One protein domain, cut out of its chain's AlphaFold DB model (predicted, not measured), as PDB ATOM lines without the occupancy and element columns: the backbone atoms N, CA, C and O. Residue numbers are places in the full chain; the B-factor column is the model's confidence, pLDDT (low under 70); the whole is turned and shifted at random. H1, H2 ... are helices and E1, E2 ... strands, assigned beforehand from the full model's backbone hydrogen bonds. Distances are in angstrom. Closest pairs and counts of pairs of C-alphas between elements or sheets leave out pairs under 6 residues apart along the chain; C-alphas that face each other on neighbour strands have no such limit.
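This is residues 465 to 528 and 544 to 694 of the 694 residues of the protein "Putative transcription initiation factor TFIID" of Smittium culicis (UniProt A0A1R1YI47). With little regular structure, this loose, elongated model has a strongly twisted mixed sheet, E4, E3, E5, E6, E11, towards one end and hairpin E1 and E2 at the other. The printed part has 215 residues, under half in named elements, mostly strand: H1, H2, E1 to E11. The radius of gyration of the C-alphas is 21.6 A, the spans 79, 51 and 36 A.

E3, residues 582-588, measures 18.5 A from C-alpha 582 at (81.757, 107.538, 124.270). The sheet also has E4 604-608, E5 627-632, E6 637-642 and E11 689-692, ending at (78.226, 99.208, 113.265). Hairpins are E5 and E6, E1 508-510 and E2 516-518, E7 647-649 and E8 654-656, and E9 661-663 and E10 676-679; the helices are H1 475-478 and H2 491-494.

E3 is parallel to E4, N 606 and O 585 within hydrogen-bond range at 2.8 A. H1 and H2, too short for O i to N i+4 pairs, are not on the sheet.

Across the cut, residues 529-543, C-alphas 528 and 544 are 18.0 A apart; pLDDT is under 70 in residues 666-694.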
ATOM      1  N   THR A 465      69.970 103.598 133.230       64.75
ATOM      2  CA  THR A 465      71.365 103.479 132.765       64.75
ATOM      3  C   THR A 465      71.858 104.655 131.911       64.75
ATOM      4  O   THR A 465      73.038 104.740 131.577       64.75
ATOM      5  N   PHE A 466      70.970 105.593 131.574       61.50
ATOM      6  CA  PHE A 466      71.240 106.723 130.682       61.50
ATOM      7  C   PHE A 466      71.903 107.934 131.359       61.50
ATOM      8  O   PHE A 466      72.562 108.711 130.678       61.50
ATOM      9  N   GLY A 467      71.743 108.116 132.675       58.97
ATOM     10  CA  GLY A 467      72.036 109.399 133.337       58.97
ATOM     11  C   GLY A 467      73.511 109.726 133.619       58.97
ATOM     12  O   GLY A 467      73.806 110.847 134.019       58.97
ATOM     13  N   GLN A 468      74.440 108.776 133.458       64.19
ATOM     14  CA  GLN A 468      75.811 108.903 133.992       64.19
ATOM     15  C   GLN A 468      76.897 109.203 132.936       64.19
ATOM     16  O   GLN A 468      78.020 109.567 133.287       64.19
ATOM     17  N   LEU A 469      76.596 109.056 131.641       75.56
ATOM     18  CA  LEU A 469      77.589 109.100 130.561       75.56
ATOM     19  C   LEU A 469      77.742 110.510 129.968       75.56
ATOM     20  O   LEU A 469      77.122 110.859 128.967       75.56
ATOM     21  N   LEU A 470      78.598 111.332 130.585       84.06
ATOM     22  CA  LEU A 470      78.859 112.702 130.128       84.06
ATOM     23  C   LEU A 470      79.757 112.727 128.877       84.06
ATOM     24  O   LEU A 470      80.978 112.576 128.954       84.06
ATOM     25  N   VAL A 471      79.148 112.979 127.717       88.56
ATOM     26  CA  VAL A 471      79.854 113.125 126.437       88.56
ATOM     27  C   VAL A 471      80.548 114.491 126.352       88.56
ATOM     28  O   VAL A 471      79.903 115.536 126.403       88.56
ATOM     29  N   LYS A 472      81.876 114.501 126.173       89.25
ATOM     30  CA  LYS A 472      82.672 115.721 125.929       89.25
ATOM     31  C   LYS A 472      82.940 115.900 124.430       89.25
ATOM     32  O   LYS A 472      83.452 114.990 123.784       89.25
ATOM     33  N   HIS A 473      82.649 117.075 123.873       92.19
ATOM     34  CA  HIS A 473      82.995 117.430 122.488       92.19
ATOM     35  C   HIS A 473      84.281 118.280 122.416       92.19
ATOM     36  O   HIS A 473      84.737 118.823 123.422       92.19
ATOM     37  N   SER A 474      84.879 118.413 121.226       93.00
ATOM     38  CA  SER A 474      86.031 119.303 121.017       93.00
ATOM     39  C   SER A 474      85.635 120.782 121.084       93.00
ATOM     40  O   SER A 474      84.520 121.156 120.718       93.00
ATOM     41  N   LEU A 475      86.560 121.650 121.497       92.56
ATOM     42  CA  LEU A 475      86.311 123.086 121.628       92.56
ATOM     43  C   LEU A 475      85.944 123.783 120.296       92.56
ATOM     44  O   LEU A 475      85.067 124.650 120.328       92.56
ATOM     45  N   PRO A 476      86.505 123.404 119.124       93.00
ATOM     46  CA  PRO A 476      86.000 123.851 117.822       93.00
ATOM     47  C   PRO A 476      84.534 123.484 117.558       93.00
ATOM     48  O   PRO A 476      83.844 124.216 116.856       93.00
ATOM     49  N   SER A 477      84.043 122.372 118.114       93.06
ATOM     50  CA  SER A 477      82.650 121.938 117.959       93.06
ATOM     51  C   SER A 477      81.704 122.644 118.923       93.06
ATOM     52  O   SER A 477      80.618 123.031 118.510       93.06
ATOM     53  N   VAL A 478      82.131 122.889 120.167       93.31
ATOM     54  CA  VAL A 478      81.371 123.702 121.137       93.31
ATOM     55  C   VAL A 478      81.160 125.132 120.618       93.31
ATOM     56  O   VAL A 478      80.081 125.687 120.779       93.31
ATOM     57  N   HIS A 479      82.148 125.704 119.922       93.81
ATOM     58  CA  HIS A 479      82.031 127.013 119.264       93.81
ATOM     59  C   HIS A 479      81.444 126.965 117.837       93.81
ATOM     60  O   HIS A 479      81.479 127.981 117.145       93.81
ATOM     61  N   LEU A 480      80.958 125.807 117.364       93.75
ATOM     62  CA  LEU A 480      80.404 125.610 116.013       93.75
ATOM     63  C   LEU A 480      81.298 126.187 114.889       93.75
ATOM     64  O   LEU A 480      80.821 126.809 113.940       93.75
ATOM     65  N   GLN A 481      82.618 126.005 115.001       90.88
ATOM     66  CA  GLN A 481      83.605 126.740 114.209       90.88
ATOM     67  C   GLN A 481      83.486 126.456 112.693       90.88
ATOM     68  O   GLN A 481      83.706 125.316 112.257       90.88
ATOM     69  N   PRO A 482      83.260 127.476 111.842       86.62
ATOM     70  CA  PRO A 482      83.382 127.327 110.395       86.62
ATOM     71  C   PRO A 482      84.840 127.028 109.997       86.62
ATOM     72  O   PRO A 482      85.756 127.653 110.538       86.62
ATOM     73  N   PRO A 483      85.112 126.110 109.049       86.19
ATOM     74  CA  PRO A 483      84.169 125.445 108.147       86.19
ATOM     75  C   PRO A 483      83.730 124.036 108.598       86.19
ATOM     76  O   PRO A 483      83.196 123.294 107.771       86.19
ATOM     77  N   LEU A 484      84.001 123.632 109.850       87.88
ATOM     78  CA  LEU A 484      83.623 122.310 110.377       87.88
ATOM     79  C   LEU A 484      82.102 122.194 110.500       87.88
ATOM     80  O   LEU A 484      81.519 121.201 110.074       87.88
ATOM     81  N   PHE A 485      81.476 123.248 111.023       92.12
ATOM     82  CA  PHE A 485      80.029 123.425 111.064       92.12
ATOM     83  C   PHE A 485      79.645 124.463 110.008       92.12
ATOM     84  O   PHE A 485      80.364 125.439 109.775       92.12
ATOM     85  N   ARG A 486      78.536 124.216 109.307       89.31
ATOM     86  CA  ARG A 486      78.082 125.027 108.172       89.31
ATOM     87  C   ARG A 486      76.629 125.421 108.369       89.31
ATOM     88  O   ARG A 486      75.789 124.566 108.608       89.31
ATOM     89  N   ILE A 487      76.357 126.713 108.219       90.12
ATOM     90  CA  ILE A 487      75.028 127.307 108.430       90.12
ATOM     91  C   ILE A 487      74.115 127.078 107.211       90.12
ATOM     92  O   ILE A 487      72.903 126.978 107.347       90.12
ATOM     93  N   LYS A 488      74.694 126.995 106.005       90.69
ATOM     94  CA  LYS A 488      73.974 126.757 104.745       90.69
ATOM     95  C   LYS A 488      74.712 125.703 103.918       90.69
ATOM     96  O   LYS A 488      75.942 125.719 103.853       90.69
ATOM     97  N   PHE A 489      73.958 124.811 103.281       91.19
ATOM     98  CA  PHE A 489      74.456 123.775 102.371       91.19
ATOM     99  C   PHE A 489      73.827 123.961 100.989       91.19
ATOM    100  O   PHE A 489      72.649 124.297 100.881       91.19
ATOM    101  N   SER A 490      74.581 123.710  99.921       92.94
ATOM    102  CA  SER A 490      74.002 123.654  98.574       92.94
ATOM    103  C   SER A 490      73.238 122.341  98.337       92.94
ATOM    104  O   SER A 490      73.565 121.304  98.918       92.94
ATOM    105  N   ARG A 491      72.280 122.330  97.395       95.56
ATOM    106  CA  ARG A 491      71.551 121.107  96.975       95.56
ATOM    107  C   ARG A 491      72.487 119.981  96.502       95.56
ATOM    108  O   ARG A 491      72.143 118.805  96.595       95.56
ATOM    109  N   GLN A 492      73.684 120.325  96.010       92.62
ATOM    110  CA  GLN A 492      74.715 119.344  95.665       92.62
ATOM    111  C   GLN A 492      75.412 118.769  96.903       92.62
ATOM    112  O   GLN A 492      75.715 117.582  96.920       92.62
ATOM    113  N   GLU A 493      75.655 119.569  97.939       90.50
ATOM    114  CA  GLU A 493      76.299 119.109  99.173       90.50
ATOM    115  C   GLU A 493      75.351 118.292 100.046       90.50
ATOM    116  O   GLU A 493      75.788 117.277 100.573       90.50
ATOM    117  N   LEU A 494      74.061 118.639 100.109       92.00
ATOM    118  CA  LEU A 494      73.040 117.816 100.775       92.00
ATOM    119  C   LEU A 494      72.966 116.403 100.165       92.00
ATOM    120  O   LEU A 494      73.002 115.411 100.883       92.00
ATOM    121  N   ARG A 495      73.002 116.283  98.828       93.25
ATOM    122  CA  ARG A 495      73.069 114.979  98.133       93.25
ATOM    123  C   ARG A 495      74.370 114.198  98.396       93.25
ATOM    124  O   ARG A 495      74.452 113.019  98.074       93.25
ATOM    125  N   ASN A 496      75.410 114.842  98.925       92.81
ATOM    126  CA  ASN A 496      76.695 114.217  99.259       92.81
ATOM    127  C   ASN A 496      77.037 114.432 100.750       92.81
ATOM    128  O   ASN A 496      78.213 114.520 101.115       92.81
ATOM    129  N   TRP A 497      76.016 114.547 101.606       92.31
ATOM    130  CA  TRP A 497      76.161 114.773 103.044       92.31
ATOM    131  C   TRP A 497      76.909 113.596 103.692       92.31
ATOM    132  O   TRP A 497      76.711 112.444 103.313       92.31
ATOM    133  N   HIS A 498      77.889 113.904 104.549       92.50
ATOM    134  CA  HIS A 498      78.948 112.992 105.030       92.50
ATOM    135  C   HIS A 498      79.733 112.180 103.964       92.50
ATOM    136  O   HIS A 498      80.665 111.461 104.322       92.50
ATOM    137  N   ARG A 499      79.475 112.355 102.657       93.44
ATOM    138  CA  ARG A 499      80.128 111.655 101.529       93.44
ATOM    139  C   ARG A 499      80.914 112.630 100.611       93.44
ATOM    140  O   ARG A 499      80.645 112.699  99.408       93.44
ATOM    141  N   PRO A 500      81.879 113.425 101.128       89.00
ATOM    142  CA  PRO A 500      82.558 114.469 100.358       89.00
ATOM    143  C   PRO A 500      83.436 113.904  99.229       89.00
ATOM    144  O   PRO A 500      84.325 113.081  99.445       89.00
ATOM    145  N   LYS A 501      83.236 114.402  98.004       86.06
ATOM    146  CA  LYS A 501      83.991 113.970  96.815       86.06
ATOM    147  C   LYS A 501      85.449 114.438  96.867       86.06
ATOM    148  O   LYS A 501      85.724 115.619  97.071       86.06
ATOM    149  N   LEU A 502      86.389 113.524  96.605       82.56
ATOM    150  CA  LEU A 502      87.828 113.808  96.605       82.56
ATOM    151  C   LEU A 502      88.230 114.728  95.437       82.56
ATOM    152  O   LEU A 502      88.454 114.280  94.312       82.56
ATOM    153  N   THR A 503      88.377 116.025  95.706       78.38
ATOM    154  CA  THR A 503      88.791 117.021  94.709       78.38
ATOM    155  C   THR A 503      90.315 117.201  94.668       78.38
ATOM    156  O   THR A 503      90.938 117.894  95.480       78.38
ATOM    157  N   LEU A 504      90.949 116.572  93.676       70.12
ATOM    158  CA  LEU A 504      92.384 116.709  93.406       70.12
ATOM    159  C   LEU A 504      92.680 117.974  92.585       70.12
ATOM    160  O   LEU A 504      92.915 117.923  91.379       70.12
ATOM    161  N   PHE A 505      92.678 119.121  93.264       64.94
ATOM    162  CA  PHE A 505      93.230 120.370  92.739       64.94
ATOM    163  C   PHE A 505      94.711 120.546  93.137       64.94
ATOM    164  O   PHE A 505      95.068 120.165  94.264       64.94
ATOM    165  N   PRO A 506      95.545 121.154  92.266       60.41
ATOM    166  CA  PRO A 506      95.313 121.410  90.834       60.41
ATOM    167  C   PRO A 506      95.454 120.111  90.018       60.41
ATOM    168  O   PRO A 506      96.400 119.370  90.249       60.41
ATOM    169  N   LYS A 507      94.566 119.828  89.047       54.72
ATOM    170  CA  LYS A 507      94.598 118.556  88.275       54.72
ATOM    171  C   LYS A 507      95.936 118.309  87.557       54.72
ATOM    172  O   LYS A 507      96.363 117.164  87.423       54.72
ATOM    173  N   HIS A 508      96.596 119.388  87.147       53.84
ATOM    174  CA  HIS A 508      97.969 119.418  86.659       53.84
ATOM    175  C   HIS A 508      98.686 120.559  87.375       53.84
ATOM    176  O   HIS A 508      98.104 121.637  87.518       53.84
ATOM    177  N   SER A 509      99.944 120.364  87.774       54.53
ATOM    178  CA  SER A 509     100.786 121.523  88.069       54.53
ATOM    179  C   SER A 509     101.273 122.075  86.739       54.53
ATOM    180  O   SER A 509     101.974 121.372  86.008       54.53
ATOM    181  N   LEU A 510     100.924 123.324  86.432       51.12
ATOM    182  CA  LEU A 510     101.709 124.078  85.463       51.12
ATOM    183  C   LEU A 510     103.124 124.230  86.027       51.12
ATOM    184  O   LEU A 510     103.321 124.445  87.225       51.12
ATOM    185  N   THR A 511     104.090 124.057  85.142       56.91
ATOM    186  CA  THR A 511     105.503 124.352  85.378       56.91
ATOM    187  C   THR A 511     105.810 125.678  84.684       56.91
ATOM    188  O   THR A 511     105.115 126.039  83.737       56.91
ATOM    189  N   GLU A 512     106.863 126.387  85.087       60.00
ATOM    190  CA  GLU A 512     107.284 127.651  84.449       60.00
ATOM    191  C   GLU A 512     107.570 127.501  82.938       60.00
ATOM    192  O   GLU A 512     107.448 128.460  82.184       60.00
ATOM    193  N   ASN A 513     107.863 126.281  82.471       60.38
ATOM    194  CA  ASN A 513     108.024 125.927  81.055       60.38
ATOM    195  C   ASN A 513     106.726 125.451  80.356       60.38
ATOM    196  O   ASN A 513     106.791 124.783  79.327       60.38
ATOM    197  N   GLY A 514     105.549 125.722  80.929       59.03
ATOM    198  CA  GLY A 514     104.235 125.391  80.355       59.03
ATOM    199  C   GLY A 514     103.842 123.906  80.380       59.03
ATOM    200  O   GLY A 514     102.705 123.574  80.055       59.03
ATOM    201  N   SER A 515     104.737 122.998  80.786       58.53
ATOM    202  CA  SER A 515     104.466 121.557  80.753       58.53
ATOM    203  C   SER A 515     103.545 121.095  81.893       58.53
ATOM    204  O   SER A 515     103.762 121.424  83.068       58.53
ATOM    205  N   PHE A 516     102.529 120.298  81.541       57.38
ATOM    206  CA  PHE A 516     101.538 119.723  82.455       57.38
ATOM    207  C   PHE A 516     102.134 118.584  83.298       57.38
ATOM    208  O   PHE A 516     102.044 117.407  82.935       57.38
ATOM    209  N   GLN A 517     102.694 118.893  84.469       58.38
ATOM    210  CA  GLN A 517     103.185 117.847  85.364       58.38
ATOM    211  C   GLN A 517     102.031 117.060  86.005       58.38
ATOM    212  O   GLN A 517     101.130 117.618  86.642       58.38
ATOM    213  N   LYS A 518     102.103 115.729  85.866       62.97
ATOM    214  CA  LYS A 518     101.264 114.753  86.571       62.97
ATOM    215  C   LYS A 518     101.433 114.929  88.084       62.97
ATOM    216  O   LYS A 518     102.558 114.916  88.577       62.97
ATOM    217  N   LEU A 519     100.324 115.033  88.820       68.38
ATOM    218  CA  LEU A 519     100.332 115.107  90.285       68.38
ATOM    219  C   LEU A 519     101.067 113.906  90.908       68.38
ATOM    220  O   LEU A 519     100.528 112.801  90.977       68.38
ATOM    221  N   LEU A 520     102.281 114.136  91.411       71.31
ATOM    222  CA  LEU A 520     103.008 113.168  92.226       71.31
ATOM    223  C   LEU A 520     102.584 113.314  93.692       71.31
ATOM    224  O   LEU A 520     103.011 114.237  94.387       71.31
ATOM    225  N   ILE A 521     101.755 112.384  94.162       75.56
ATOM    226  CA  ILE A 521     101.377 112.282  95.574       75.56
ATOM    227  C   ILE A 521     102.621 111.876  96.376       75.56
ATOM    228  O   ILE A 521     103.200 110.817  96.142       75.56
ATOM    229  N   LYS A 522     103.040 112.730  97.316       79.44
ATOM    230  CA  LYS A 522     104.146 112.465  98.245       79.44
ATOM    231  C   LYS A 522     103.606 112.256  99.654       79.44
ATOM    232  O   LYS A 522     102.703 112.972 100.097       79.44
ATOM    233  N   PHE A 523     104.181 111.296 100.369       79.25
ATOM    234  CA  PHE A 523     103.830 111.008 101.755       79.25
ATOM    235  C   PHE A 523     104.854 111.624 102.708       79.25
ATOM    236  O   PHE A 523     106.062 111.540 102.492       79.25
ATOM    237  N   SER A 524     104.355 112.263 103.759       81.19
ATOM    238  CA  SER A 524     105.143 112.837 104.847       81.19
ATOM    239  C   SER A 524     104.969 112.018 106.126       81.19
ATOM    240  O   SER A 524     103.965 111.327 106.306       81.19
ATOM    241  N   LYS A 525     105.970 112.067 107.012       80.44
ATOM    242  CA  LYS A 525     105.996 111.248 108.228       80.44
ATOM    243  C   LYS A 525     104.933 111.706 109.238       80.44
ATOM    244  O   LYS A 525     104.795 112.904 109.507       80.44
ATOM    245  N   VAL A 526     104.223 110.728 109.809       78.19
ATOM    246  CA  VAL A 526     103.291 110.881 110.939       78.19
ATOM    247  C   VAL A 526     103.977 111.637 112.082       78.19
ATOM    248  O   VAL A 526     105.148 111.392 112.387       78.19
ATOM    249  N   LYS A 527     103.263 112.570 112.718       77.75
ATOM    250  CA  LYS A 527     103.783 113.284 113.890       77.75
ATOM    251  C   LYS A 527     103.680 112.389 115.124       77.75
ATOM    252  O   LYS A 527     102.608 111.877 115.435       77.75
ATOM    253  N   SER A 528     104.762 112.238 115.879       74.50
ATOM    254  CA  SER A 528     104.670 111.656 117.219       74.50
ATOM    255  C   SER A 528     103.979 112.652 118.156       74.50
ATOM    256  O   SER A 528     104.518 113.723 118.444       74.50
ATOM    257  N   ASP A 544      92.627 117.955 131.062       58.91
ATOM    258  CA  ASP A 544      93.716 117.928 130.061       58.91
ATOM    259  C   ASP A 544      93.389 117.095 128.798       58.91
ATOM    260  O   ASP A 544      94.096 117.200 127.790       58.91
ATOM    261  N   ASP A 545      92.298 116.315 128.836       65.44
ATOM    262  CA  ASP A 545      91.775 115.512 127.714       65.44
ATOM    263  C   ASP A 545      90.881 116.314 126.746       65.44
ATOM    264  O   ASP A 545      90.589 115.857 125.638       65.44
ATOM    265  N   THR A 546      90.459 117.526 127.123       72.38
ATOM    266  CA  THR A 546      89.687 118.421 126.248       72.38
ATOM    267  C   THR A 546      90.512 118.794 125.010       72.38
ATOM    268  O   THR A 546      91.656 119.236 125.121       72.38
ATOM    269  N   LEU A 547      89.940 118.643 123.813       84.12
ATOM    270  CA  LEU A 547      90.601 118.992 122.551       84.12
ATOM    271  C   LEU A 547      90.368 120.480 122.240       84.12
ATOM    272  O   LEU A 547      89.303 120.853 121.747       84.12
ATOM    273  N   TRP A 548      91.348 121.327 122.565       85.31
ATOM    274  CA  TRP A 548      91.222 122.793 122.525       85.31
ATOM    275  C   TRP A 548      91.336 123.384 121.115       85.31
ATOM    276  O   TRP A 548      90.735 124.417 120.836       85.31
ATOM    277  N   SER A 549      92.107 122.761 120.221       85.50
ATOM    278  CA  SER A 549      92.432 123.324 118.908       85.50
ATOM    279  C   SER A 549      91.997 122.424 117.752       85.50
ATOM    280  O   SER A 549      92.026 121.196 117.835       85.50
ATOM    281  N   ALA A 550      91.708 123.041 116.602       84.38
ATOM    282  CA  ALA A 550      91.508 122.345 115.330       84.38
ATOM    283  C   ALA A 550      92.747 121.538 114.867       84.38
ATOM    284  O   ALA A 550      92.637 120.728 113.950       84.38
ATOM    285  N   SER A 551      93.921 121.716 115.493       84.19
ATOM    286  CA  SER A 551      95.077 120.815 115.338       84.19
ATOM    287  C   SER A 551      94.889 119.455 116.009       84.19
ATOM    288  O   SER A 551      95.428 118.456 115.531       84.19
ATOM    289  N   ASP A 552      94.142 119.411 117.107       84.69
ATOM    290  CA  ASP A 552      94.158 118.300 118.061       84.69
ATOM    291  C   ASP A 552      93.175 117.196 117.647       84.69
ATOM    292  O   ASP A 552      93.378 116.025 117.961       84.69
ATOM    293  N   ILE A 553      92.171 117.582 116.852       86.94
ATOM    294  CA  ILE A 553      91.251 116.715 116.107       86.94
ATOM    295  C   ILE A 553      91.849 116.186 114.784       86.94
ATOM    296  O   ILE A 553      91.149 115.523 114.019       86.94
ATOM    297  N   THR A 554      93.121 116.472 114.455       84.25
ATOM    298  CA  THR A 554      93.720 115.985 113.195       84.25
ATOM    299  C   THR A 554      94.288 114.570 113.311       84.25
ATOM    300  O   THR A 554      95.136 114.276 114.149       84.25
ATOM    301  N   LEU A 555      93.927 113.708 112.357       82.81
ATOM    302  CA  LEU A 555      94.430 112.329 112.235       82.81
ATOM    303  C   LEU A 555      95.919 112.228 111.811       82.81
ATOM    304  O   LEU A 555      96.405 111.148 111.482       82.81
ATOM    305  N   ARG A 556      96.658 113.348 111.794       80.06
ATOM    306  CA  ARG A 556      98.087 113.418 111.428       80.06
ATOM    307  C   ARG A 556      99.015 112.845 112.507       80.06
ATOM    308  O   ARG A 556     100.164 112.491 112.216       80.06
ATOM    309  N   ASP A 557      98.546 112.826 113.745       79.19
ATOM    310  CA  ASP A 557      99.327 112.416 114.901       79.19
ATOM    311  C   ASP A 557      99.258 110.895 115.130       79.19
ATOM    312  O   ASP A 557      98.308 110.211 114.751       79.19
ATOM    313  N   SER A 558     100.276 110.361 115.803       80.88
ATOM    314  CA  SER A 558     100.419 108.945 116.174       80.88
ATOM    315  C   SER A 558      99.452 108.487 117.286       80.88
ATOM    316  O   SER A 558      99.807 107.632 118.093       80.88
ATOM    317  N   ALA A 559      98.259 109.079 117.369       80.50
ATOM    318  CA  ALA A 559      97.190 108.628 118.254       80.50
ATOM    319  C   ALA A 559      96.581 107.303 117.757       80.50
ATOM    320  O   ALA A 559      96.674 106.977 116.567       80.50
ATOM    321  N   GLU A 560      95.930 106.553 118.646       82.38
ATOM    322  CA  GLU A 560      95.012 105.489 118.237       82.38
ATOM    323  C   GLU A 560      93.827 106.065 117.442       82.38
ATOM    324  O   GLU A 560      93.523 107.258 117.507       82.38
ATOM    325  N   MET A 561      93.210 105.227 116.612       84.25
ATOM    326  CA  MET A 561      92.069 105.591 115.775       84.25
ATOM    327  C   MET A 561      91.207 104.354 115.528       84.25
ATOM    328  O   MET A 561      91.739 103.258 115.367       84.25
ATOM    329  N   ILE A 562      89.897 104.559 115.460       85.50
ATOM    330  CA  ILE A 562      88.889 103.537 115.170       85.50
ATOM    331  C   ILE A 562      88.154 104.001 113.906       85.50
ATOM    332  O   ILE A 562      87.922 105.202 113.742       85.50
ATOM    333  N   LEU A 563      87.825 103.082 112.998       87.88
ATOM    334  CA  LEU A 563      87.031 103.377 111.805       87.88
ATOM    335  C   LEU A 563      85.636 102.790 112.003       87.88
ATOM    336  O   LEU A 563      85.489 101.576 112.000       87.88
ATOM    337  N   VAL A 564      84.624 103.639 112.163       87.94
ATOM    338  CA  VAL A 564      83.230 103.191 112.267       87.94
ATOM    339  C   VAL A 564      82.581 103.287 110.889       87.94
ATOM    340  O   VAL A 564      82.409 104.383 110.356       87.94
ATOM    341  N   GLU A 565      82.254 102.134 110.315       89.44
ATOM    342  CA  GLU A 565      81.395 102.004 109.136       89.44
ATOM    343  C   GLU A 565      79.946 101.817 109.608       89.44
ATOM    344  O   GLU A 565      79.696 101.012 110.508       89.44
ATOM    345  N   TYR A 566      79.020 102.590 109.037       89.81
ATOM    346  CA  TYR A 566      77.582 102.513 109.313       89.81
ATOM    347  C   TYR A 566      76.937 101.511 108.344       89.81
ATOM    348  O   TYR A 566      77.234 101.554 107.149       89.81
ATOM    349  N   SER A 567      76.060 100.637 108.846       89.50
ATOM    350  CA  SER A 567      75.248  99.711 108.040       89.50
ATOM    351  C   SER A 567      74.161 100.426 107.227       89.50
ATOM    352  O   SER A 567      73.889 100.048 106.087       89.50
ATOM    353  N   GLU A 568      73.547 101.460 107.802       89.94
ATOM    354  CA  GLU A 568      72.524 102.286 107.156       89.94
ATOM    355  C   GLU A 568      73.118 103.123 106.009       89.94
ATOM    356  O   GLU A 568      74.163 103.760 106.163       89.94
ATOM    357  N   GLU A 569      72.428 103.207 104.862       90.75
ATOM    358  CA  GLU A 569      72.905 104.069 103.772       90.75
ATOM    359  C   GLU A 569      72.813 105.562 104.151       90.75
ATOM    360  O   GLU A 569      73.744 106.336 103.894       90.75
ATOM    361  N   PHE A 570      71.709 105.951 104.788       91.62
ATOM    362  CA  PHE A 570      71.424 107.317 105.220       91.62
ATOM    363  C   PHE A 570      71.031 107.318 106.707       91.62
ATOM    364  O   PHE A 570      69.838 107.337 107.007       91.62
ATOM    365  N   PRO A 571      72.008 107.288 107.636       91.94
ATOM    366  CA  PRO A 571      71.725 107.349 109.066       91.94
ATOM    367  C   PRO A 571      70.939 108.623 109.418       91.94
ATOM    368  O   PRO A 571      71.304 109.702 108.931       91.94
ATOM    369  N   PRO A 572      69.898 108.544 110.267       88.88
ATOM    370  CA  PRO A 572      68.993 109.668 110.520       88.88
ATOM    371  C   PRO A 572      69.681 110.844 111.227       88.88
ATOM    372  O   PRO A 572      69.297 111.994 111.024       88.88
ATOM    373  N   ILE A 573      70.714 110.579 112.037       91.62
ATOM    374  CA  ILE A 573      71.524 111.607 112.701       91.62
ATOM    375  C   ILE A 573      73.000 111.194 112.668       91.62
ATOM    376  O   ILE A 573      73.348 110.070 113.020       91.62
ATOM    377  N   MET A 574      73.885 112.119 112.286       91.31
ATOM    378  CA  MET A 574      75.327 111.879 112.133       91.31
ATOM    379  C   MET A 574      76.164 112.846 112.972       91.31
ATOM    380  O   MET A 574      75.809 114.007 113.170       91.31
ATOM    381  N   SER A 575      77.323 112.376 113.444       92.56
ATOM    382  CA  SER A 575      78.270 113.206 114.202       92.56
ATOM    383  C   SER A 575      79.171 114.034 113.276       92.56
ATOM    384  O   SER A 575      79.876 113.493 112.422       92.56
ATOM    385  N   ASN A 576      79.183 115.354 113.470       93.00
ATOM    386  CA  ASN A 576      80.082 116.275 112.768       93.00
ATOM    387  C   ASN A 576      81.522 116.212 113.302       93.00
ATOM    388  O   ASN A 576      81.794 115.734 114.405       93.00
ATOM    389  N   VAL A 577      82.472 116.725 112.514       92.50
ATOM    390  CA  VAL A 577      83.905 116.666 112.838       92.50
ATOM    391  C   VAL A 577      84.201 117.374 114.167       92.50
ATOM    392  O   VAL A 577      83.944 118.567 114.327       92.50
ATOM    393  N   GLY A 578      84.774 116.623 115.111       91.56
ATOM    394  CA  GLY A 578      85.112 117.092 116.458       91.56
ATOM    395  C   GLY A 578      84.003 116.914 117.506       91.56
ATOM    396  O   GLY A 578      84.262 117.150 118.690       91.56
ATOM    397  N   MET A 579      82.800 116.465 117.123       92.94
ATOM    398  CA  MET A 579      81.830 115.956 118.096       92.94
ATOM    399  C   MET A 579      82.392 114.671 118.707       92.94
ATOM    400  O   MET A 579      82.733 113.731 117.991       92.94
ATOM    401  N   GLY A 580      82.528 114.653 120.030       90.88
ATOM    402  CA  GLY A 580      82.886 113.440 120.763       90.88
ATOM    403  C   GLY A 580      81.694 112.497 120.918       90.88
ATOM    404  O   GLY A 580      80.547 112.938 120.881       90.88
ATOM    405  N   ALA A 581      81.998 111.220 121.127       90.94
ATOM    406  CA  ALA A 581      81.089 110.153 121.527       90.94
ATOM    407  C   ALA A 581      81.861 109.211 122.471       90.94
ATOM    408  O   ALA A 581      83.087 109.120 122.371       90.94
ATOM    409  N   ALA A 582      81.166 108.532 123.379       90.00
ATOM    410  CA  ALA A 582      81.757 107.538 124.270       90.00
ATOM    411  C   ALA A 582      81.663 106.137 123.645       90.00
ATOM    412  O   ALA A 582      80.630 105.772 123.084       90.00
ATOM    413  N   LEU A 583      82.729 105.344 123.756       90.88
ATOM    414  CA  LEU A 583      82.696 103.910 123.467       90.88
ATOM    415  C   LEU A 583      82.443 103.185 124.788       90.88
ATOM    416  O   LEU A 583      83.302 103.222 125.666       90.88
ATOM    417  N   VAL A 584      81.269 102.573 124.930       90.81
ATOM    418  CA  VAL A 584      80.807 101.963 126.184       90.81
ATOM    419  C   VAL A 584      80.523 100.487 125.963       90.81
ATOM    420  O   VAL A 584      79.810 100.119 125.034       90.81
ATOM    421  N   ASN A 585      81.066  99.638 126.824       92.19
ATOM    422  CA  ASN A 585      80.885  98.196 126.787       92.19
ATOM    423  C   ASN A 585      79.895  97.802 127.881       92.19
ATOM    424  O   ASN A 585      80.244  97.786 129.058       92.19
ATOM    425  N   TYR A 586      78.652  97.516 127.504       92.25
ATOM    426  CA  TYR A 586      77.614  97.111 128.445       92.25
ATOM    427  C   TYR A 586      77.713  95.613 128.714       92.25
ATOM    428  O   TYR A 586      77.530  94.813 127.797       92.25
ATOM    429  N   TYR A 587      77.970  95.240 129.964       93.75
ATOM    430  CA  TYR A 587      77.925  93.859 130.442       93.75
ATOM    431  C   TYR A 587      76.748  93.690 131.395       93.75
ATOM    432  O   TYR A 587      76.672  94.435 132.367       93.75
ATOM    433  N   ARG A 588      75.846  92.728 131.166       92.69
ATOM    434  CA  ARG A 588      74.833  92.369 132.174       92.69
ATOM    435  C   ARG A 588      75.299  91.169 132.989       92.69
ATOM    436  O   ARG A 588      75.625  90.135 132.412       92.69
ATOM    437  N   LYS A 589      75.256  91.301 134.318       93.31
ATOM    438  CA  LYS A 589      75.492  90.201 135.263       93.31
ATOM    439  C   LYS A 589      74.598  88.987 134.977       93.31
ATOM    440  O   LYS A 589      73.441  89.161 134.595       93.31
ATOM    441  N   THR A 590      75.091  87.771 135.209       92.12
ATOM    442  CA  THR A 590      74.234  86.566 135.216       92.12
ATOM    443  C   THR A 590      73.384  86.473 136.482       92.12
ATOM    444  O   THR A 590      72.190  86.196 136.410       92.12
ATOM    445  N   GLU A 591      74.003  86.739 137.630       89.31
ATOM    446  CA  GLU A 591      73.456  86.591 138.982       89.31
ATOM    447  C   GLU A 591      73.809  87.834 139.818       89.31
ATOM    448  O   GLU A 591      74.739  88.564 139.486       89.31
ATOM    449  N   GLU A 592      73.108  88.124 140.918       86.12
ATOM    450  CA  GLU A 592      73.386  89.358 141.680       86.12
ATOM    451  C   GLU A 592      74.804  89.353 142.285       86.12
ATOM    452  O   GLU A 592      75.495  90.378 142.282       86.12
ATOM    453  N   GLN A 593      75.268  88.162 142.681       87.12
ATOM    454  CA  GLN A 593      76.614  87.870 143.187       87.12
ATOM    455  C   GLN A 593      77.661  87.639 142.080       87.12
ATOM    456  O   GLN A 593      78.802  87.280 142.375       87.12
ATOM    457  N   ASP A 594      77.313  87.856 140.808       88.00
ATOM    458  CA  ASP A 594      78.261  87.766 139.700       88.00
ATOM    459  C   ASP A 594      79.353  88.839 139.843       88.00
ATOM    460  O   ASP A 594      79.076  90.041 139.856       88.00
ATOM    461  N   ASN A 595      80.598  88.395 139.991       88.44
ATOM    462  CA  ASN A 595      81.780  89.245 140.122       88.44
ATOM    463  C   ASN A 595      82.660  89.212 138.857       88.44
ATOM    464  O   ASN A 595      83.802  89.671 138.888       88.44
ATOM    465  N   HIS A 596      82.153  88.667 137.748       89.50
ATOM    466  CA  HIS A 596      82.849  88.672 136.472       89.50
ATOM    467  C   HIS A 596      82.931  90.095 135.900       89.50
ATOM    468  O   HIS A 596      81.940  90.817 135.782       89.50
ATOM    469  N   ILE A 597      84.144  90.495 135.522       89.50
ATOM    470  CA  ILE A 597      84.450  91.779 134.892       89.50
ATOM    471  C   ILE A 597      85.092  91.442 133.541       89.50
ATOM    472  O   ILE A 597      86.221  90.955 133.533       89.50
ATOM    473  N   PRO A 598      84.395  91.640 132.405       89.25
ATOM    474  CA  PRO A 598      84.960  91.340 131.093       89.25
ATOM    475  C   PRO A 598      86.201  92.183 130.779       89.25
ATOM    476  O   PRO A 598      86.151  93.414 130.818       89.25
ATOM    477  N   ASP A 599      87.289  91.521 130.383       87.94
ATOM    478  CA  ASP A 599      88.450  92.176 129.778       87.94
ATOM    479  C   ASP A 599      88.070  92.715 128.388       87.94
ATOM    480  O   ASP A 599      87.858  91.944 127.447       87.94
ATOM    481  N   VAL A 600      88.001  94.042 128.234       83.19
ATOM    482  CA  VAL A 600      87.738  94.696 126.939       83.19
ATOM    483  C   VAL A 600      88.906  95.597 126.544       83.19
ATOM    484  O   VAL A 600      89.430  96.355 127.358       83.19
ATOM    485  N   SER A 601      89.325  95.520 125.279       78.75
ATOM    486  CA  SER A 601      90.518  96.207 124.769       78.75
ATOM    487  C   SER A 601      90.335  97.711 124.530       78.75
ATOM    488  O   SER A 601      91.319  98.451 124.546       78.75
ATOM    489  N   LEU A 602      89.100  98.174 124.296       83.19
ATOM    490  CA  LEU A 602      88.768  99.560 123.952       83.19
ATOM    491  C   LEU A 602      87.407  99.973 124.538       83.19
ATOM    492  O   LEU A 602      86.415  99.270 124.353       83.19
ATOM    493  N   GLY A 603      87.347 101.158 125.153       85.44
ATOM    494  CA  GLY A 603      86.121 101.749 125.709       85.44
ATOM    495  C   GLY A 603      85.872 101.439 127.186       85.44
ATOM    496  O   GLY A 603      86.464 100.523 127.753       85.44
ATOM    497  N   ASP A 604      84.979 102.208 127.801       86.81
ATOM    498  CA  ASP A 604      84.660 102.111 129.227       86.81
ATOM    499  C   ASP A 604      83.665 100.969 129.486       86.81
ATOM    500  O   ASP A 604      82.653 100.846 128.794       86.81
ATOM    501  N   LEU A 605      83.928 100.120 130.483       90.19
ATOM    502  CA  LEU A 605      83.018  99.039 130.877       90.19
ATOM    503  C   LEU A 605      81.893  99.579 131.776       90.19
ATOM    504  O   LEU A 605      82.159 100.194 132.808       90.19
ATOM    505  N   PHE A 606      80.640  99.290 131.421       90.31
ATOM    506  CA  PHE A 606      79.456  99.592 132.223       90.31
ATOM    507  C   PHE A 606      78.753  98.290 132.624       90.31
ATOM    508  O   PHE A 606      78.243  97.560 131.772       90.31
ATOM    509  N   ILE A 607      78.721  97.997 133.925       90.38
ATOM    510  CA  ILE A 607      78.095  96.785 134.467       90.38
ATOM    511  C   ILE A 607      76.624  97.077 134.787       90.38
ATOM    512  O   ILE A 607      76.316  97.958 135.586       90.38
ATOM    513  N   LEU A 608      75.732  96.318 134.156       90.31
ATOM    514  CA  LEU A 608      74.288  96.301 134.363       90.31
ATOM    515  C   LEU A 608      73.928  95.220 135.389       90.31
ATOM    516  O   LEU A 608      74.359  94.068 135.263       90.31
ATOM    517  N   GLY A 609      73.080  95.559 136.358       88.12
ATOM    518  CA  GLY A 609      72.366  94.570 137.160       88.12
ATOM    519  C   GLY A 609      71.357  93.766 136.330       88.12
ATOM    520  O   GLY A 609      71.008  94.132 135.203       88.12
ATOM    521  N   ILE A 610      70.851  92.672 136.905       87.94
ATOM    522  CA  ILE A 610      69.823  91.827 136.272       87.94
ATOM    523  C   ILE A 610      68.567  92.659 135.974       87.94
ATOM    524  O   ILE A 610      68.090  92.679 134.841       87.94
ATOM    525  N   ALA A 611      68.092  93.395 136.984       85.56
ATOM    526  CA  ALA A 611      66.908  94.248 136.920       85.56
ATOM    527  C   ALA A 611      67.152  95.635 136.284       85.56
ATOM    528  O   ALA A 611      66.217  96.426 136.190       85.56
ATOM    529  N   ASP A 612      68.373  95.974 135.850       86.94
ATOM    530  CA  ASP A 612      68.644  97.292 135.254       86.94
ATOM    531  C   ASP A 612      68.127  97.388 133.816       86.94
ATOM    532  O   ASP A 612      68.219  96.435 133.038       86.94
ATOM    533  N   ALA A 613      67.609  98.559 133.434       86.69
ATOM    534  CA  ALA A 613      67.007  98.771 132.121       86.69
ATOM    535  C   ALA A 613      68.033  98.678 130.976       86.69
ATOM    536  O   ALA A 613      69.150  99.199 131.063       86.69
ATOM    537  N   SER A 614      67.626  98.058 129.862       88.38
ATOM    538  CA  SER A 614      68.465  97.926 128.666       88.38
ATOM    539  C   SER A 614      68.870  99.297 128.096       88.38
ATOM    540  O   SER A 614      68.010 100.171 127.940       88.38
ATOM    541  N   PRO A 615      70.139  99.495 127.682       86.31
ATOM    542  CA  PRO A 615      70.574 100.728 127.019       86.31
ATOM    543  C   PRO A 615      69.908 100.958 125.643       86.31
ATOM    544  O   PRO A 615      69.990 102.063 125.098       86.31
ATOM    545  N   PHE A 616      69.223  99.946 125.098       88.12
ATOM    546  CA  PHE A 616      68.487  99.991 123.827       88.12
ATOM    547  C   PHE A 616      66.962 100.149 124.003       88.12
ATOM    548  O   PHE A 616      66.200  99.867 123.077       88.12
ATOM    549  N   LEU A 617      66.507 100.607 125.180       82.94
ATOM    550  CA  LEU A 617      65.082 100.742 125.520       82.94
ATOM    551  C   LEU A 617      64.356  99.392 125.328       82.94
ATOM    552  O   LEU A 617      64.885  98.352 125.718       82.94
ATOM    553  N   ASN A 618      63.174  99.401 124.710       84.06
ATOM    554  CA  ASN A 618      62.374  98.203 124.439       84.06
ATOM    555  C   ASN A 618      62.751  97.512 123.108       84.06
ATOM    556  O   ASN A 618      62.186  96.471 122.789       84.06
ATOM    557  N   PHE A 619      63.675  98.079 122.323       85.50
ATOM    558  CA  PHE A 619      64.016  97.594 120.974       85.50
ATOM    559  C   PHE A 619      65.125  96.534 120.960       85.50
ATOM    560  O   PHE A 619      65.263  95.795 119.989       85.50
ATOM    561  N   GLY A 620      65.915  96.441 122.030       86.19
ATOM    562  CA  GLY A 620      66.988  95.460 122.164       86.19
ATOM    563  C   GLY A 620      67.332  95.207 123.627       86.19
ATOM    564  O   GLY A 620      67.059  96.038 124.492       86.19
ATOM    565  N   ASN A 621      67.942  94.061 123.923       89.31
ATOM    566  CA  ASN A 621      68.264  93.652 125.289       89.31
ATOM    567  C   ASN A 621      69.684  93.073 125.363       89.31
ATOM    568  O   ASN A 621      70.082  92.306 124.491       89.31
ATOM    569  N   VAL A 622      70.437  93.421 126.410       91.50
ATOM    570  CA  VAL A 622      71.736  92.794 126.715       91.50
ATOM    571  C   VAL A 622      71.454  91.514 127.497       91.50
ATOM    572  O   VAL A 622      70.936  91.588 128.611       91.50
ATOM    573  N   MET A 623      71.737  90.335 126.947       92.31
ATOM    574  CA  MET A 623      71.445  89.084 127.660       92.31
ATOM    575  C   MET A 623      72.320  88.942 128.923       92.31
ATOM    576  O   MET A 623      73.438  89.459 128.946       92.31
ATOM    577  N   PRO A 624      71.856  88.258 129.985       93.12
ATOM    578  CA  PRO A 624      72.694  87.964 131.149       93.12
ATOM    579  C   PRO A 624      73.970  87.217 130.727       93.12
ATOM    580  O   PRO A 624      73.912  86.283 129.927       93.12
ATOM    581  N   GLY A 625      75.129  87.660 131.213       91.56
ATOM    582  CA  GLY A 625      76.448  87.175 130.798       91.56
ATOM    583  C   GLY A 625      76.958  87.718 129.452       91.56
ATOM    584  O   GLY A 625      78.094  87.430 129.075       91.56
ATOM    585  N   GLN A 626      76.174  88.514 128.716       91.56
ATOM    586  CA  GLN A 626      76.589  89.106 127.442       91.56
ATOM    587  C   GLN A 626      77.288  90.455 127.650       91.56
ATOM    588  O   GLN A 626      76.835  91.290 128.433       91.56
ATOM    589  N   THR A 627      78.355  90.694 126.880       91.50
ATOM    590  CA  THR A 627      78.953  92.029 126.696       91.50
ATOM    591  C   THR A 627      78.598  92.559 125.307       91.50
ATOM    592  O   THR A 627      78.742  91.829 124.328       91.50
ATOM    593  N   ILE A 628      78.156  93.816 125.203       91.56
ATOM    594  CA  ILE A 628      77.895  94.507 123.931       91.56
ATOM    595  C   ILE A 628      78.614  95.860 123.929       91.56
ATOM    596  O   ILE A 628      78.341  96.718 124.771       91.56
ATOM    597  N   SER A 629      79.511  96.069 122.965       91.44
ATOM    598  CA  SER A 629      80.118  97.376 122.691       91.44
ATOM    599  C   SER A 629      79.108  98.302 122.012       91.44
ATOM    600  O   SER A 629      78.381  97.883 121.114       91.44
ATOM    601  N   VAL A 630      79.061  99.569 122.419       90.62
ATOM    602  CA  VAL A 630      78.091 100.565 121.946       90.62
ATOM    603  C   VAL A 630      78.777 101.912 121.756       90.62
ATOM    604  O   VAL A 630      79.499 102.388 122.632       90.62
ATOM    605  N   LEU A 631      78.509 102.562 120.624       91.25
ATOM    606  CA  LEU A 631      78.800 103.976 120.431       91.25
ATOM    607  C   LEU A 631      77.671 104.798 121.057       91.25
ATOM    608  O   LEU A 631      76.531 104.746 120.595       91.25
ATOM    609  N   HIS A 632      77.984 105.538 122.117       89.75
ATOM    610  CA  HIS A 632      77.042 106.363 122.862       89.75
ATOM    611  C   HIS A 632      77.305 107.846 122.578       89.75
ATOM    612  O   HIS A 632      78.381 108.373 122.872       89.75
ATOM    613  N   ASN A 633      76.308 108.544 122.044       90.62
ATOM    614  CA  ASN A 633      76.293 109.999 121.929       90.62
ATOM    615  C   ASN A 633      74.925 110.532 122.393       90.62
ATOM    616  O   ASN A 633      73.947 109.788 122.437       90.62
ATOM    617  N   ASN A 634      74.822 111.830 122.671       90.19
ATOM    618  CA  ASN A 634      73.563 112.481 123.060       90.19
ATOM    619  C   ASN A 634      72.480 112.376 121.964       90.19
ATOM    620  O   ASN A 634      71.304 112.573 122.242       90.19
ATOM    621  N   MET A 635      72.884 112.080 120.722       90.44
ATOM    622  CA  MET A 635      72.007 111.950 119.553       90.44
ATOM    623  C   MET A 635      71.551 110.511 119.271       90.44
ATOM    624  O   MET A 635      70.468 110.321 118.731       90.44
ATOM    625  N   PHE A 636      72.376 109.503 119.575       89.81
ATOM    626  CA  PHE A 636      72.084 108.098 119.269       89.81
ATOM    627  C   PHE A 636      72.908 107.130 120.130       89.81
ATOM    628  O   PHE A 636      73.992 107.461 120.618       89.81
ATOM    629  N   ARG A 637      72.408 105.897 120.264       88.69
ATOM    630  CA  ARG A 637      73.135 104.742 120.808       88.69
ATOM    631  C   ARG A 637      73.116 103.630 119.767       88.69
ATOM    632  O   ARG A 637      72.037 103.183 119.399       88.69
ATOM    633  N   ALA A 638      74.287 103.209 119.300       90.44
ATOM    634  CA  ALA A 638      74.425 102.263 118.193       90.44
ATOM    635  C   ALA A 638      75.390 101.118 118.566       90.44
ATOM    636  O   ALA A 638      76.505 101.411 119.014       90.44
ATOM    637  N   PRO A 639      75.007  99.832 118.444       91.88
ATOM    638  CA  PRO A 639      75.889  98.729 118.806       91.88
ATOM    639  C   PRO A 639      77.047  98.553 117.809       91.88
ATOM    640  O   PRO A 639      76.942  98.828 116.613       91.88
ATOM    641  N   LEU A 640      78.192  98.114 118.329       89.44
ATOM    642  CA  LEU A 640      79.457  98.000 117.608       89.44
ATOM    643  C   LEU A 640      80.007  96.576 117.654       89.44
ATOM    644  O   LEU A 640      79.971  95.894 118.677       89.44
ATOM    645  N   PHE A 641      80.589  96.174 116.530       87.56
ATOM    646  CA  PHE A 641      81.096  94.840 116.261       87.56
ATOM    647  C   PHE A 641      82.537  94.954 115.735       87.56
ATOM    648  O   PHE A 641      82.893  95.876 114.993       87.56
ATOM    649  N   SER A 642      83.416  94.044 116.163       83.06
ATOM    650  CA  SER A 642      84.848  94.115 115.847       83.06
ATOM    651  C   SER A 642      85.201  93.284 114.613       83.06
ATOM    652  O   SER A 642      84.932  92.083 114.566       83.06
ATOM    653  N   HIS A 643      85.841  93.903 113.613       81.38
ATOM    654  CA  HIS A 643      86.137  93.276 112.324       81.38
ATOM    655  C   HIS A 643      87.580  93.551 111.893       81.38
ATOM    656  O   HIS A 643      87.893  94.570 111.282       81.38
ATOM    657  N   LYS A 644      88.466  92.576 112.141       77.44
ATOM    658  CA  LYS A 644      89.884  92.642 111.742       77.44
ATOM    659  C   LYS A 644      90.010  92.927 110.238       77.44
ATOM    660  O   LYS A 644      89.619  92.077 109.430       77.44
ATOM    661  N   LEU A 645      90.560  94.093 109.892       70.75
ATOM    662  CA  LEU A 645      90.697  94.588 108.517       70.75
ATOM    663  C   LEU A 645      91.527  93.652 107.619       70.75
ATOM    664  O   LEU A 645      92.300  92.813 108.089       70.75
ATOM    665  N   GLY A 646      91.389  93.832 106.304       66.62
ATOM    666  CA  GLY A 646      92.183  93.127 105.303       66.62
ATOM    667  C   GLY A 646      91.599  91.796 104.818       66.62
ATOM    668  O   GLY A 646      90.934  91.041 105.537       66.62
ATOM    669  N   LYS A 647      91.858  91.494 103.543       61.28
ATOM    670  CA  LYS A 647      91.241  90.374 102.815       61.28
ATOM    671  C   LYS A 647      91.909  89.039 103.143       61.28
ATOM    672  O   LYS A 647      93.133  88.945 103.250       61.28
ATOM    673  N   TYR A 648      91.104  87.982 103.267       66.00
ATOM    674  CA  TYR A 648      91.599  86.618 103.465       66.00
ATOM    675  C   TYR A 648      92.273  86.092 102.189       66.00
ATOM    676  O   TYR A 648      91.624  85.898 101.162       66.00
ATOM    677  N   SER A 649      93.583  85.849 102.247       66.75
ATOM    678  CA  SER A 649      94.339  85.254 101.148       66.75
ATOM    679  C   SER A 649      94.271  83.731 101.235       66.75
ATOM    680  O   SER A 649      95.092  83.098 101.900       66.75
ATOM    681  N   ALA A 650      93.331  83.126 100.505       67.12
ATOM    682  CA  ALA A 650      93.176  81.667 100.420       67.12
ATOM    683  C   ALA A 650      94.408  80.926  99.845       67.12
ATOM    684  O   ALA A 650      94.487  79.707  99.929       67.12
ATOM    685  N   ARG A 651      95.388  81.644  99.273       70.56
ATOM    686  CA  ARG A 651      96.686  81.080  98.846       70.56
ATOM    687  C   ARG A 651      97.724  80.988  99.968       70.56
ATOM    688  O   ARG A 651      98.743  80.334  99.784       70.56
ATOM    689  N   GLU A 652      97.505  81.678 101.084       70.44
ATOM    690  CA  GLU A 652      98.475  81.817 102.183       70.44
ATOM    691  C   GLU A 652      97.848  81.543 103.566       70.44
ATOM    692  O   GLU A 652      98.529  81.687 104.579       70.44
ATOM    693  N   ASN A 653      96.562  81.163 103.611       69.31
ATOM    694  CA  ASN A 653      95.745  80.921 104.811       69.31
ATOM    695  C   ASN A 653      95.840  82.026 105.883       69.31
ATOM    696  O   ASN A 653      95.768  81.768 107.084       69.31
ATOM    697  N   LYS A 654      96.009  83.277 105.443       69.62
ATOM    698  CA  LYS A 654      96.168  84.461 106.296       69.62
ATOM    699  C   LYS A 654      95.394  85.643 105.724       69.62
ATOM    700  O   LYS A 654      95.320  85.809 104.504       69.62
ATOM    701  N   LYS A 655      94.855  86.500 106.597       66.00
ATOM    702  CA  LYS A 655      94.434  87.850 106.197       66.00
ATOM    703  C   LYS A 655      95.667  88.674 105.824       66.00
ATOM    704  O   LYS A 655      96.711  88.536 106.458       66.00
ATOM    705  N   LYS A 656      95.547  89.517 104.798       68.12
ATOM    706  CA  LYS A 656      96.544  90.540 104.456       68.12
ATOM    707  C   LYS A 656      95.943  91.927 104.651       68.12
ATOM    708  O   LYS A 656      94.834  92.130 104.156       68.12
ATOM    709  N   PRO A 657      96.658  92.888 105.260       71.25
ATOM    710  CA  PRO A 657      96.260  94.288 105.199       71.25
ATOM    711  C   PRO A 657      96.335  94.750 103.737       71.25
ATOM    712  O   PRO A 657      97.415  94.879 103.161       71.25
ATOM    713  N   THR A 658      95.173  94.916 103.107       80.12
ATOM    714  CA  THR A 658      95.038  95.439 101.736       80.12
ATOM    715  C   THR A 658      94.636  96.910 101.710       80.12
ATOM    716  O   THR A 658      94.767  97.560 100.673       80.12
ATOM    717  N   ASP A 659      94.152  97.421 102.840       80.25
ATOM    718  CA  ASP A 659      93.351  98.632 102.933       80.25
ATOM    719  C   ASP A 659      94.030  99.585 103.933       80.25
ATOM    720  O   ASP A 659      94.417  99.168 105.024       80.25
ATOM    721  N   PHE A 660      94.226 100.852 103.552       82.44
ATOM    722  CA  PHE A 660      95.071 101.803 104.289       82.44
ATOM    723  C   PHE A 660      94.472 103.216 104.296       82.44
ATOM    724  O   PHE A 660      93.909 103.666 103.296       82.44
ATOM    725  N   LEU A 661      94.657 103.956 105.395       82.12
ATOM    726  CA  LEU A 661      94.124 105.313 105.543       82.12
ATOM    727  C   LEU A 661      95.087 106.378 104.982       82.12
ATOM    728  O   LEU A 661      96.115 106.702 105.585       82.12
ATOM    729  N   GLY A 662      94.729 106.958 103.834       82.56
ATOM    730  CA  GLY A 662      95.433 108.091 103.225       82.56
ATOM    731  C   GLY A 662      94.813 109.437 103.608       82.56
ATOM    732  O   GLY A 662      93.672 109.718 103.253       82.56
ATOM    733  N   ILE A 663      95.569 110.304 104.287       84.19
ATOM    734  CA  ILE A 663      95.078 111.599 104.782       84.19
ATOM    735  C   ILE A 663      95.635 112.738 103.913       84.19
ATOM    736  O   ILE A 663      96.850 112.939 103.820       84.19
ATOM    737  N   ARG A 664      94.739 113.513 103.283       78.94
ATOM    738  CA  ARG A 664      95.057 114.724 102.500       78.94
ATOM    739  C   ARG A 664      94.727 115.976 103.310       78.94
ATOM    740  O   ARG A 664      93.602 116.139 103.769       78.94
ATOM    741  N   ARG A 665      95.683 116.904 103.396       74.75
ATOM    742  CA  ARG A 665      95.440 118.294 103.802       74.75
ATOM    743  C   ARG A 665      95.293 119.167 102.554       74.75
ATOM    744  O   ARG A 665      96.022 118.972 101.583       74.75
ATOM    745  N   ALA A 666      94.376 120.129 102.591       64.31
ATOM    746  CA  ALA A 666      94.458 121.304 101.733       64.31
ATOM    747  C   ALA A 666      95.322 122.341 102.460       64.31
ATOM    748  O   ALA A 666      94.894 122.922 103.457       64.31
ATOM    749  N   ASP A 667      96.563 122.515 102.012       53.41
ATOM    750  CA  ASP A 667      97.357 123.678 102.398       53.41
ATOM    751  C   ASP A 667      96.820 124.915 101.645       53.41
ATOM    752  O   ASP A 667      96.296 124.799 100.535       53.41
ATOM    753  N   ILE A 668      96.907 126.093 102.273       32.97
ATOM    754  CA  ILE A 668      96.448 127.389 101.730       32.97
ATOM    755  C   ILE A 668      97.107 127.633 100.358       32.97
ATOM    756  O   ILE A 668      98.289 127.295 100.236       32.97
ATOM    757  N   PRO A 669      96.417 128.233  99.355       29.86
ATOM    758  CA  PRO A 669      96.977 128.531  98.031       29.86
ATOM    759  C   PRO A 669      98.188 129.476  98.108       29.86
ATOM    760  O   PRO A 669      98.105 130.691  97.971       29.86
ATOM    761  N   SER A 670      99.336 128.855  98.333       23.55
ATOM    762  CA  SER A 670     100.678 129.404  98.417       23.55
ATOM    763  C   SER A 670     101.592 128.337  97.818       23.55
ATOM    764  O   SER A 670     101.405 127.143  98.069       23.55
ATOM    765  N   VAL A 671     102.524 128.722  96.946       28.14
ATOM    766  CA  VAL A 671     103.246 127.755  96.103       28.14
ATOM    767  C   VAL A 671     104.257 126.959  96.937       28.14
ATOM    768  O   VAL A 671     105.391 127.387  97.140       28.14
ATOM    769  N   ARG A 672     103.839 125.784  97.427       23.70
ATOM    770  CA  ARG A 672     104.686 124.731  98.013       23.70
ATOM    771  C   ARG A 672     104.008 123.362  97.904       23.70
ATOM    772  O   ARG A 672     102.794 123.251  97.774       23.70
ATOM    773  N   SER A 673     104.820 122.307  97.887       26.41
ATOM    774  CA  SER A 673     104.383 120.951  97.530       26.41
ATOM    775  C   SER A 673     103.419 120.341  98.551       26.41
ATOM    776  O   SER A 673     103.780 120.202  99.721       26.41
ATOM    777  N   ALA A 674     102.251 119.891  98.082       29.03
ATOM    778  CA  ALA A 674     101.247 119.218  98.901       29.03
ATOM    779  C   ALA A 674     101.832 118.015  99.666       29.03
ATOM    780  O   ALA A 674     102.481 117.143  99.079       29.03
ATOM    781  N   SER A 675     101.568 117.959 100.975       30.98
ATOM    782  CA  SER A 675     102.066 116.907 101.866       30.98
ATOM    783  C   SER A 675     100.918 116.082 102.459       30.98
ATOM    784  O   SER A 675     100.373 116.380 103.519       30.98
ATOM    785  N   SER A 676     100.543 115.010 101.762       34.00
ATOM    786  CA  SER A 676      99.705 113.947 102.335       34.00
ATOM    787  C   SER A 676     100.467 113.176 103.422       34.00
ATOM    788  O   SER A 676     101.700 113.131 103.426       34.00
ATOM    789  N   THR A 677      99.743 112.535 104.335       32.75
ATOM    790  CA  THR A 677     100.299 111.585 105.311       32.75
ATOM    791  C   THR A 677      99.660 110.218 105.108       32.75
ATOM    792  O   THR A 677      98.437 110.111 105.023       32.75
ATOM    793  N   PHE A 678     100.495 109.186 105.043       31.78
ATOM    794  CA  PHE A 678     100.080 107.787 105.102       31.78
ATOM    795  C   PHE A 678     100.302 107.283 106.529       31.78
ATOM    796  O   PHE A 678     101.288 107.674 107.162       31.78
ATOM    797  N   LYS A 679      99.402 106.440 107.035       36.00
ATOM    798  CA  LYS A 679      99.552 105.776 108.332       36.00
ATOM    799  C   LYS A 679      99.597 104.270 108.105       36.00
ATOM    800  O   LYS A 679      98.567 103.630 107.924       36.00
ATOM    801  N   GLU A 680     100.814 103.749 108.078       28.42
ATOM    802  CA  GLU A 680     101.116 102.323 107.998       28.42
ATOM    803  C   GLU A 680     100.929 101.724 109.399       28.42
ATOM    804  O   GLU A 680     101.550 102.177 110.364       28.42
ATOM    805  N   SER A 681      99.992 100.787 109.545       30.62
ATOM    806  CA  SER A 681      99.632 100.179 110.830       30.62
ATOM    807  C   SER A 681     100.482  98.933 111.098       30.62
ATOM    808  O   SER A 681      99.954  97.828 111.182       30.62
ATOM    809  N   ASP A 682     101.797  99.122 111.246       24.98
ATOM    810  CA  ASP A 682     102.811  98.071 111.494       24.98
ATOM    811  C   ASP A 682     102.722  97.406 112.892       24.98
ATOM    812  O   ASP A 682     103.701  96.874 113.412       24.98
ATOM    813  N   ASN A 683     101.549  97.433 113.531       28.30
ATOM    814  CA  ASN A 683     101.286  96.793 114.815       28.30
ATOM    815  C   ASN A 683     100.161  95.761 114.653       28.30
ATOM    816  O   ASN A 683      98.988  96.132 114.647       28.30
ATOM    817  N   ASP A 684     100.513  94.471 114.655       29.28
ATOM    818  CA  ASP A 684      99.562  93.340 114.694       29.28
ATOM    819  C   ASP A 684      98.599  93.381 115.909       29.28
ATOM    820  O   ASP A 684      97.589  92.680 115.934       29.28
ATOM    821  N   ASN A 685      98.890  94.236 116.899       27.27
ATOM    822  CA  ASN A 685      98.101  94.449 118.115       27.27
ATOM    823  C   ASN A 685      97.100  95.626 118.030       27.27
ATOM    824  O   ASN A 685      96.469  95.944 119.036       27.27
ATOM    825  N   GLN A 686      96.950  96.314 116.888       35.28
ATOM    826  CA  GLN A 686      95.880  97.313 116.731       35.28
ATOM    827  C   GLN A 686      94.567  96.637 116.322       35.28
ATOM    828  O   GLN A 686      94.290  96.423 115.139       35.28
ATOM    829  N   GLU A 687      93.747  96.314 117.325       32.56
ATOM    830  CA  GLU A 687      92.399  95.787 117.121       32.56
ATOM    831  C   GLU A 687      91.512  96.820 116.418       32.56
ATOM    832  O   GLU A 687      91.011  97.779 117.002       32.56
ATOM    833  N   SER A 688      91.334  96.611 115.117       35.28
ATOM    834  CA  SER A 688      90.455  97.408 114.273       35.28
ATOM    835  C   SER A 688      89.002  96.994 114.519       35.28
ATOM    836  O   SER A 688      88.472  96.094 113.869       35.28
ATOM    837  N   VAL A 689      88.356  97.655 115.480       34.16
ATOM    838  CA  VAL A 689      86.897  97.618 115.633       34.16
ATOM    839  C   VAL A 689      86.295  98.433 114.486       34.16
ATOM    840  O   VAL A 689      86.607  99.617 114.356       34.16
ATOM    841  N   ALA A 690      85.513  97.794 113.614       35.47
ATOM    842  CA  ALA A 690      85.030  98.401 112.373       35.47
ATOM    843  C   ALA A 690      83.793  97.673 111.823       35.47
ATOM    844  O   ALA A 690      83.877  96.886 110.885       35.47
ATOM    845  N   GLY A 691      82.641  97.932 112.433       28.84
ATOM    846  CA  GLY A 691      81.343  97.475 111.949       28.84
ATOM    847  C   GLY A 691      80.254  97.898 112.920       28.84
ATOM    848  O   GLY A 691      80.184  97.385 114.033       28.84
ATOM    849  N   CYS A 692      79.431  98.863 112.531       32.09
ATOM    850  CA  CYS A 692      78.226  99.208 113.265       32.09
ATOM    851  C   CYS A 692      77.051  98.546 112.548       32.09
ATOM    852  O   CYS A 692      76.752  98.916 111.414       32.09
ATOM    853  N   PHE A 693      76.418  97.563 113.192       33.53
ATOM    854  CA  PHE A 693      75.040  97.224 112.859       33.53
ATOM    855  C   PHE A 693      74.161  98.132 113.714       33.53
ATOM    856  O   PHE A 693      74.109  97.965 114.932       33.53
ATOM    857  N   VAL A 694      73.520  99.096 113.065       40.31
ATOM    858  CA  VAL A 694      72.183  99.572 113.441       40.31
ATOM    859  C   VAL A 694      71.186  98.713 112.669       40.31
ATOM    860  O   VAL A 694      71.483  98.466 111.470       40.31
TER     861      VAL A 694